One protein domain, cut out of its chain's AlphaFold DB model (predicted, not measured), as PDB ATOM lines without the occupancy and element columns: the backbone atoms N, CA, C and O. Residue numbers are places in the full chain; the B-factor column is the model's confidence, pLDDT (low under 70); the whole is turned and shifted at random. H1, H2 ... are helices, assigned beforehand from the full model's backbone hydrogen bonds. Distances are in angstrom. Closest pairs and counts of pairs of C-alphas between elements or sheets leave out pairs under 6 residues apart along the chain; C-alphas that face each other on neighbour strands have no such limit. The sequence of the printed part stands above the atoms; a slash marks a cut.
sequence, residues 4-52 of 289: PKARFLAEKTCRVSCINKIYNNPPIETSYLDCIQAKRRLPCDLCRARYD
ATOM      1  N   PRO A   4      13.075 115.549  28.555       64.44
ATOM      2  CA  PRO A   4      13.898 115.991  29.680       64.44
ATOM      3  C   PRO A   4      14.000 114.940  30.792       64.44
ATOM      4  O   PRO A   4      15.073 114.795  31.373       64.44
ATOM      5  N   LYS A   5      12.938 114.161  31.052       66.25
ATOM      6  CA  LYS A   5      12.950 113.075  32.056       66.25
ATOM      7  C   LYS A   5      13.831 111.908  31.609       66.25
ATOM      8  O   LYS A   5      14.636 111.420  32.394       66.25
ATOM      9  N   ALA A   6      13.764 111.526  30.332       70.12
ATOM     10  CA  ALA A   6      14.680 110.545  29.751       70.12
ATOM     11  C   ALA A   6      16.146 111.023  29.803       70.12
ATOM     12  O   ALA A   6      17.033 110.250  30.150       70.12
ATOM     13  N   ARG A   7      16.408 112.312  29.533       63.75
ATOM     14  CA  ARG A   7      17.752 112.911  29.647       63.75
ATOM     15  C   ARG A   7      18.259 113.002  31.091       63.75
ATOM     16  O   ARG A   7      19.447 112.798  31.309       63.75
ATOM     17  N   PHE A   8      17.381 113.261  32.061       63.72
ATOM     18  CA  PHE A   8      17.719 113.244  33.488       63.72
ATOM     19  C   PHE A   8      18.167 111.847  33.945       63.72
ATOM     20  O   PHE A   8      19.188 111.726  34.614       63.72
ATOM     21  N   LEU A   9      17.459 110.796  33.513       66.19
ATOM     22  CA  LEU A   9      17.820 109.397  33.788       66.19
ATOM     23  C   LEU A   9      19.072 108.921  33.031       66.19
ATOM     24  O   LEU A   9      19.706 107.962  33.450       66.19
ATOM     25  N   ALA A  10      19.438 109.576  31.926       68.81
ATOM     26  CA  ALA A  10      20.608 109.225  31.121       68.81
ATOM     27  C   ALA A  10      21.933 109.845  31.620       68.81
ATOM     28  O   ALA A  10      22.944 109.703  30.936       68.81
ATOM     29  N   GLU A  11      21.920 110.580  32.742       67.81
ATOM     30  CA  GLU A  11      23.072 111.131  33.495       67.81
ATOM     31  C   GLU A  11      24.148 111.919  32.705       67.81
ATOM     32  O   GLU A  11      25.190 112.286  33.238       67.81
ATOM     33  N   LYS A  12      23.901 112.273  31.438       79.94
ATOM     34  CA  LYS A  12      24.856 113.007  30.578       79.94
ATOM     35  C   LYS A  12      24.652 114.525  30.561       79.94
ATOM     36  O   LYS A  12      25.364 115.241  29.854       79.94
ATOM     37  N   THR A  13      23.700 115.059  31.322       86.44
ATOM     38  CA  THR A  13      23.340 116.489  31.328       86.44
ATOM     39  C   THR A  13      23.243 117.054  32.740       86.44
ATOM     40  O   THR A  13      22.880 116.349  33.671       86.44
ATOM     41  N   CYS A  14      23.556 118.344  32.901       91.69
ATOM     42  CA  CYS A  14      23.517 119.047  34.186       91.69
ATOM     43  C   CYS A  14      22.179 118.841  34.920       91.69
ATOM     44  O   CYS A  14      21.130 119.219  34.393       91.69
ATOM     45  N   ARG A  15      22.225 118.314  36.156       90.62
ATOM     46  CA  ARG A  15      21.021 118.020  36.959       90.62
ATOM     47  C   ARG A  15      20.125 119.255  37.120       90.62
ATOM     48  O   ARG A  15      18.922 119.163  36.904       90.62
ATOM     49  N   VAL A  16      20.716 120.420  37.408       92.00
ATOM     50  CA  VAL A  16      19.989 121.692  37.595       92.00
ATOM     51  C   VAL A  16      19.309 122.156  36.299       92.00
ATOM     52  O   VAL A  16      18.135 122.511  36.321       92.00
ATOM     53  N   SER A  17      20.003 122.077  35.156       91.69
ATOM     54  CA  SER A  17      19.427 122.373  33.832       91.69
ATOM     55  C   SER A  17      18.238 121.460  33.511       91.69
ATOM     56  O   SER A  17      17.208 121.933  33.034       91.69
ATOM     57  N   CYS A  18      18.352 120.158  33.797       89.44
ATOM     58  CA  CYS A  18      17.267 119.196  33.599       89.44
ATOM     59  C   CYS A  18      16.053 119.491  34.484       89.44
ATOM     60  O   CYS A  18      14.942 119.532  33.965       89.44
ATOM     61  N   ILE A  19      16.255 119.734  35.783       89.19
ATOM     62  CA  ILE A  19      15.179 120.097  36.719       89.19
ATOM     63  C   ILE A  19      14.471 121.365  36.231       89.19
ATOM     64  O   ILE A  19      13.256 121.361  36.051       89.19
ATOM     65  N   ASN A  20      15.225 122.418  35.914       90.44
ATOM     66  CA  ASN A  20      14.648 123.675  35.447       90.44
ATOM     67  C   ASN A  20      13.856 123.520  34.139       90.44
ATOM     68  O   ASN A  20      12.818 124.155  34.003       90.44
ATOM     69  N   LYS A  21      14.291 122.650  33.216       88.00
ATOM     70  CA  LYS A  21      13.555 122.319  31.979       88.00
ATOM     71  C   LYS A  21      12.306 121.465  32.209       88.00
ATOM     72  O   LYS A  21      11.387 121.536  31.407       88.00
ATOM     73  N   ILE A  22      12.271 120.642  33.259       84.56
ATOM     74  CA  ILE A  22      11.094 119.831  33.618       84.56
ATOM     75  C   ILE A  22      10.000 120.707  34.245       84.56
ATOM     76  O   ILE A  22       8.821 120.470  33.998       84.56
ATOM     77  N   TYR A  23      10.387 121.705  35.043       86.94
ATOM     78  CA  TYR A  23       9.460 122.567  35.788       86.94
ATOM     79  C   TYR A  23       9.271 123.973  35.185       86.94
ATOM     80  O   TYR A  23       8.511 124.763  35.731       86.94
ATOM     81  N   ASN A  24       9.931 124.284  34.062       87.50
ATOM     82  CA  ASN A  24       9.972 125.613  33.432       87.50
ATOM     83  C   ASN A  24      10.349 126.753  34.404       87.50
ATOM     84  O   ASN A  24       9.760 127.832  34.388       87.50
ATOM     85  N   ASN A  25      11.351 126.516  35.258       87.19
ATOM     86  CA  ASN A  25      11.784 127.490  36.265       87.19
ATOM     87  C   ASN A  25      12.438 128.726  35.603       87.19
ATOM     88  O   ASN A  25      13.456 128.562  34.917       87.19
ATOM     89  N   PRO A  26      11.945 129.959  35.839       87.31
ATOM     90  CA  PRO A  26      12.576 131.182  35.338       87.31
ATOM     91  C   PRO A  26      13.903 131.487  36.068       87.31
ATOM     92  O   PRO A  26      14.170 130.899  37.121       87.31
ATOM     93  N   PRO A  27      14.748 132.402  35.553       90.69
ATOM     94  CA  PRO A  27      14.700 133.007  34.217       90.69
ATOM     95  C   PRO A  27      15.216 132.021  33.155       90.69
ATOM     96  O   PRO A  27      16.272 131.407  33.323       90.69
ATOM     97  N   ILE A  28      14.460 131.836  32.070       83.56
ATOM     98  CA  ILE A  28      14.656 130.756  31.081       83.56
ATOM     99  C   ILE A  28      16.056 130.813  30.444       83.56
ATOM    100  O   ILE A  28      16.693 129.779  30.222       83.56
ATOM    101  N   GLU A  29      16.557 132.028  30.232       86.75
ATOM    102  CA  GLU A  29      17.810 132.380  29.564       86.75
ATOM    103  C   GLU A  29      19.035 131.773  30.261       86.75
ATOM    104  O   GLU A  29      20.000 131.390  29.601       86.75
ATOM    105  N   THR A  30      19.004 131.652  31.594       89.94
ATOM    106  CA  THR A  30      20.122 131.102  32.384       89.94
ATOM    107  C   THR A  30      19.758 129.815  33.117       89.94
ATOM    108  O   THR A  30      20.610 128.937  33.288       89.94
ATOM    109  N   SER A  31      18.489 129.620  33.490       90.56
ATOM    110  CA  SER A  31      18.015 128.406  34.159       90.56
ATOM    111  C   SER A  31      18.268 127.142  33.337       90.56
ATOM    112  O   SER A  31      18.526 126.085  33.917       90.56
ATOM    113  N   TYR A  32      18.273 127.241  32.004       91.81
ATOM    114  CA  TYR A  32      18.447 126.100  31.099       91.81
ATOM    115  C   TYR A  32      19.903 125.808  30.711       91.81
ATOM    116  O   TYR A  32      20.169 124.729  30.165       91.81
ATOM    117  N   LEU A  33      20.840 126.701  31.028       93.62
ATOM    118  CA  LEU A  33      22.280 126.491  30.863       93.62
ATOM    119  C   LEU A  33      22.824 125.539  31.941       93.62
ATOM    120  O   LEU A  33      22.195 125.336  32.990       93.62
ATOM    121  N   ASP A  34      23.992 124.938  31.701       94.38
ATOM    122  CA  ASP A  34      24.650 124.135  32.736       94.38
ATOM    123  C   ASP A  34      25.179 125.001  33.895       94.38
ATOM    124  O   ASP A  34      25.110 126.228  33.853       94.38
ATOM    125  N   CYS A  35      25.629 124.387  34.994       94.00
ATOM    126  CA  CYS A  35      26.025 125.156  36.175       94.00
ATOM    127  C   CYS A  35      27.190 126.124  35.942       94.00
ATOM    128  O   CYS A  35      27.228 127.149  36.619       94.00
ATOM    129  N   ILE A  36      28.108 125.826  35.021       93.06
ATOM    130  CA  ILE A  36      29.283 126.667  34.765       93.06
ATOM    131  C   ILE A  36      28.889 127.824  33.853       93.06
ATOM    132  O   ILE A  36      29.133 128.984  34.180       93.06
ATOM    133  N   GLN A  37      28.172 127.521  32.770       94.25
ATOM    134  CA  GLN A  37      27.621 128.520  31.851       94.25
ATOM    135  C   GLN A  37      26.666 129.498  32.557       94.25
ATOM    136  O   GLN A  37      26.730 130.704  32.331       94.25
ATOM    137  N   ALA A  38      25.825 128.998  33.468       94.12
ATOM    138  CA  ALA A  38      24.929 129.806  34.298       94.12
ATOM    139  C   ALA A  38      25.626 130.508  35.485       94.12
ATOM    140  O   ALA A  38      24.935 131.080  36.328       94.12
ATOM    141  N   LYS A  39      26.962 130.427  35.603       91.88
ATOM    142  CA  LYS A  39      27.766 131.015  36.696       91.88
ATOM    143  C   LYS A  39      27.246 130.662  38.106       91.88
ATOM    144  O   LYS A  39      27.287 131.479  39.026       91.88
ATOM    145  N   ARG A  40      26.735 129.438  38.295       88.44
ATOM    146  CA  ARG A  40      26.211 128.972  39.591       88.44
ATOM    147  C   ARG A  40      27.369 128.677  40.539       88.44
ATOM    148  O   ARG A  40      28.259 127.905  40.198       88.44
ATOM    149  N   ARG A  41      27.301 129.220  41.762       85.19
ATOM    150  CA  ARG A  41      28.333 129.059  42.809       85.19
ATOM    151  C   ARG A  41      28.673 127.600  43.133       85.19
ATOM    152  O   ARG A  41      29.813 127.306  43.459       85.19
ATOM    153  N   LEU A  42      27.688 126.702  43.062       87.50
ATOM    154  CA  LEU A  42      27.853 125.274  43.331       87.50
ATOM    155  C   LEU A  42      27.423 124.462  42.098       87.50
ATOM    156  O   LEU A  42      26.222 124.316  41.838       87.50
ATOM    157  N   PRO A  43      28.377 123.940  41.308       90.94
ATOM    158  CA  PRO A  43      28.067 123.058  40.196       90.94
ATOM    159  C   PRO A  43      27.633 121.673  40.682       90.94
ATOM    160  O   PRO A  43      28.214 121.125  41.619       90.94
ATOM    161  N   CYS A  44      26.635 121.075  40.023       91.31
ATOM    162  CA  CYS A  44      26.280 119.677  40.277       91.31
ATOM    163  C   CYS A  44      27.439 118.735  39.909       91.31
ATOM    164  O   CYS A  44      28.224 119.052  39.014       91.31
ATOM    165  N   ASP A  45      27.493 117.575  40.559       88.69
ATOM    166  CA  ASP A  45      28.367 116.428  40.266       88.69
ATOM    167  C   ASP A  45      28.707 116.248  38.773       88.69
ATOM    168  O   ASP A  45      29.880 116.253  38.401       88.69
ATOM    169  N   LEU A  46      27.697 116.203  37.899       90.94
ATOM    170  CA  LEU A  46      27.868 115.996  36.455       90.94
ATOM    171  C   LEU A  46      28.549 117.173  35.732       90.94
ATOM    172  O   LEU A  46      29.186 116.983  34.697       90.94
ATOM    173  N   CYS A  47      28.419 118.396  36.254       91.69
ATOM    174  CA  CYS A  47      29.201 119.541  35.783       91.69
ATOM    175  C   CYS A  47      30.621 119.498  36.348       91.69
ATOM    176  O   CYS A  47      31.560 119.783  35.615       91.69
ATOM    177  N   ARG A  48      30.793 119.114  37.618       89.56
ATOM    178  CA  ARG A  48      32.118 119.042  38.245       89.56
ATOM    179  C   ARG A  48      33.018 118.030  37.545       89.56
ATOM    180  O   ARG A  48      34.118 118.395  37.163       89.56
ATOM    181  N   ALA A  49      32.513 116.827  37.277       88.44
ATOM    182  CA  ALA A  49      33.245 115.804  36.529       88.44
ATOM    183  C   ALA A  49      33.556 116.219  35.076       88.44
ATOM    184  O   ALA A  49      34.592 115.851  34.539       88.44
ATOM    185  N   ARG A  50      32.678 116.997  34.426       89.94
ATOM    186  CA  ARG A  50      32.868 117.445  33.033       89.94
ATOM    187  C   ARG A  50      33.910 118.550  32.878       89.94
ATOM    188  O   ARG A  50      34.602 118.583  31.870       89.94
ATOM    189  N   TYR A  51      33.951 119.476  33.831       88.50
ATOM    190  CA  TYR A  51      34.838 120.642  33.818       88.50
ATOM    191  C   TYR A  51      36.075 120.450  34.716       88.50
ATOM    192  O   TYR A  51      36.734 121.426  35.051       88.50
ATOM    193  N   ASP A  52      36.349 119.208  35.129       86.94
ATOM    194  CA  ASP A  52      37.443 118.804  36.024       86.94
ATOM    195  C   ASP A  52      37.524 119.592  37.352       86.94
ATOM    196  O   ASP A  52      38.574 119.790  37.956       86.94
TER     197      ASP A  52
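AT A GLANCE: This is residues 4 to 52 of the 289 residues of an uncharacterized protein of Dendrothele bispora (strain CBS 962.96) (UniProt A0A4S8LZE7). Three short helices make a flat, layered zigzag, with H2 between H1 on one side and H3 on the other, and a fourth helix, H4, lies beyond the Arg 15 end of H2. H1 and H2 form a helical hairpin, and the chain then folds back under H2 to H3, before the long loop of residues 32 to 44 leads to H4. The printed part has 49 residues with four named helices, in the order H1, H2, H3, H4, and no named strand. The class is all helix, and the helices hold 25 of the 49 printed residues. The whole is compact, with a radius of gyration of the C-alphas of 10.1 A, and flat, with spans of 28 by 23 by 12 A.

IN THESE COORDINATES: H1 takes residues 4 to 9, with C-alpha 4 at (13.898, 115.991, 29.680), and measures 8.7 A from first to last C-alpha. H2, residues 15 to 23, is the longest helix, at 12.5 A; its C-alpha 15 is at (21.021, 118.020, 36.959). H3 is residues 28 to 31, 5.1 A long. H4 is residues 45 to 50, 8.6 A long, and its C-alpha 50 is at (32.868, 117.445, 33.033).

HOW THE PARTS SIT: H1 and H2 touch, and their closest C-alphas are those of Phe 8 and Cys 18, 6.0 A apart. This hairpin has a steep tilt of 38 degrees, and its helices run opposite ways. H2 and H3 touch too, and their closest C-alphas, those of Asn 20 and Ser 31, are 5.9 A apart. H4 is close to H2 but not clearly touching it: the closest C-alphas, those of Arg 15 and Leu 46, are 7.2 A apart. These two helices run opposite ways at a steep tilt of 59 degrees. H1 is apart from H3 and from H4, and H3 is apart from H4. In H1 and H2 every pair of O i and N i+4 is within hydrogen-bond range; in H4 it is 1 of 2, and H3 is too short for such a pair.

THE WHOLE: The C-alphas of Asn 24 and Asp 52 are the two farthest apart, at 28.4 A. Those of Pro 4 and Asp 52, the first and last printed, are 24.5 A apart. The printed part has no cut. The links from H1 to H2 and from H2 to H3 are tight, with 5 and 4 residues; the link from H3 to H4, with 13 residues, is long. The mean pLDDT of the printed part is 85.7, and it is under 70 for residues 4 to 5 and 7 to 11 of this model.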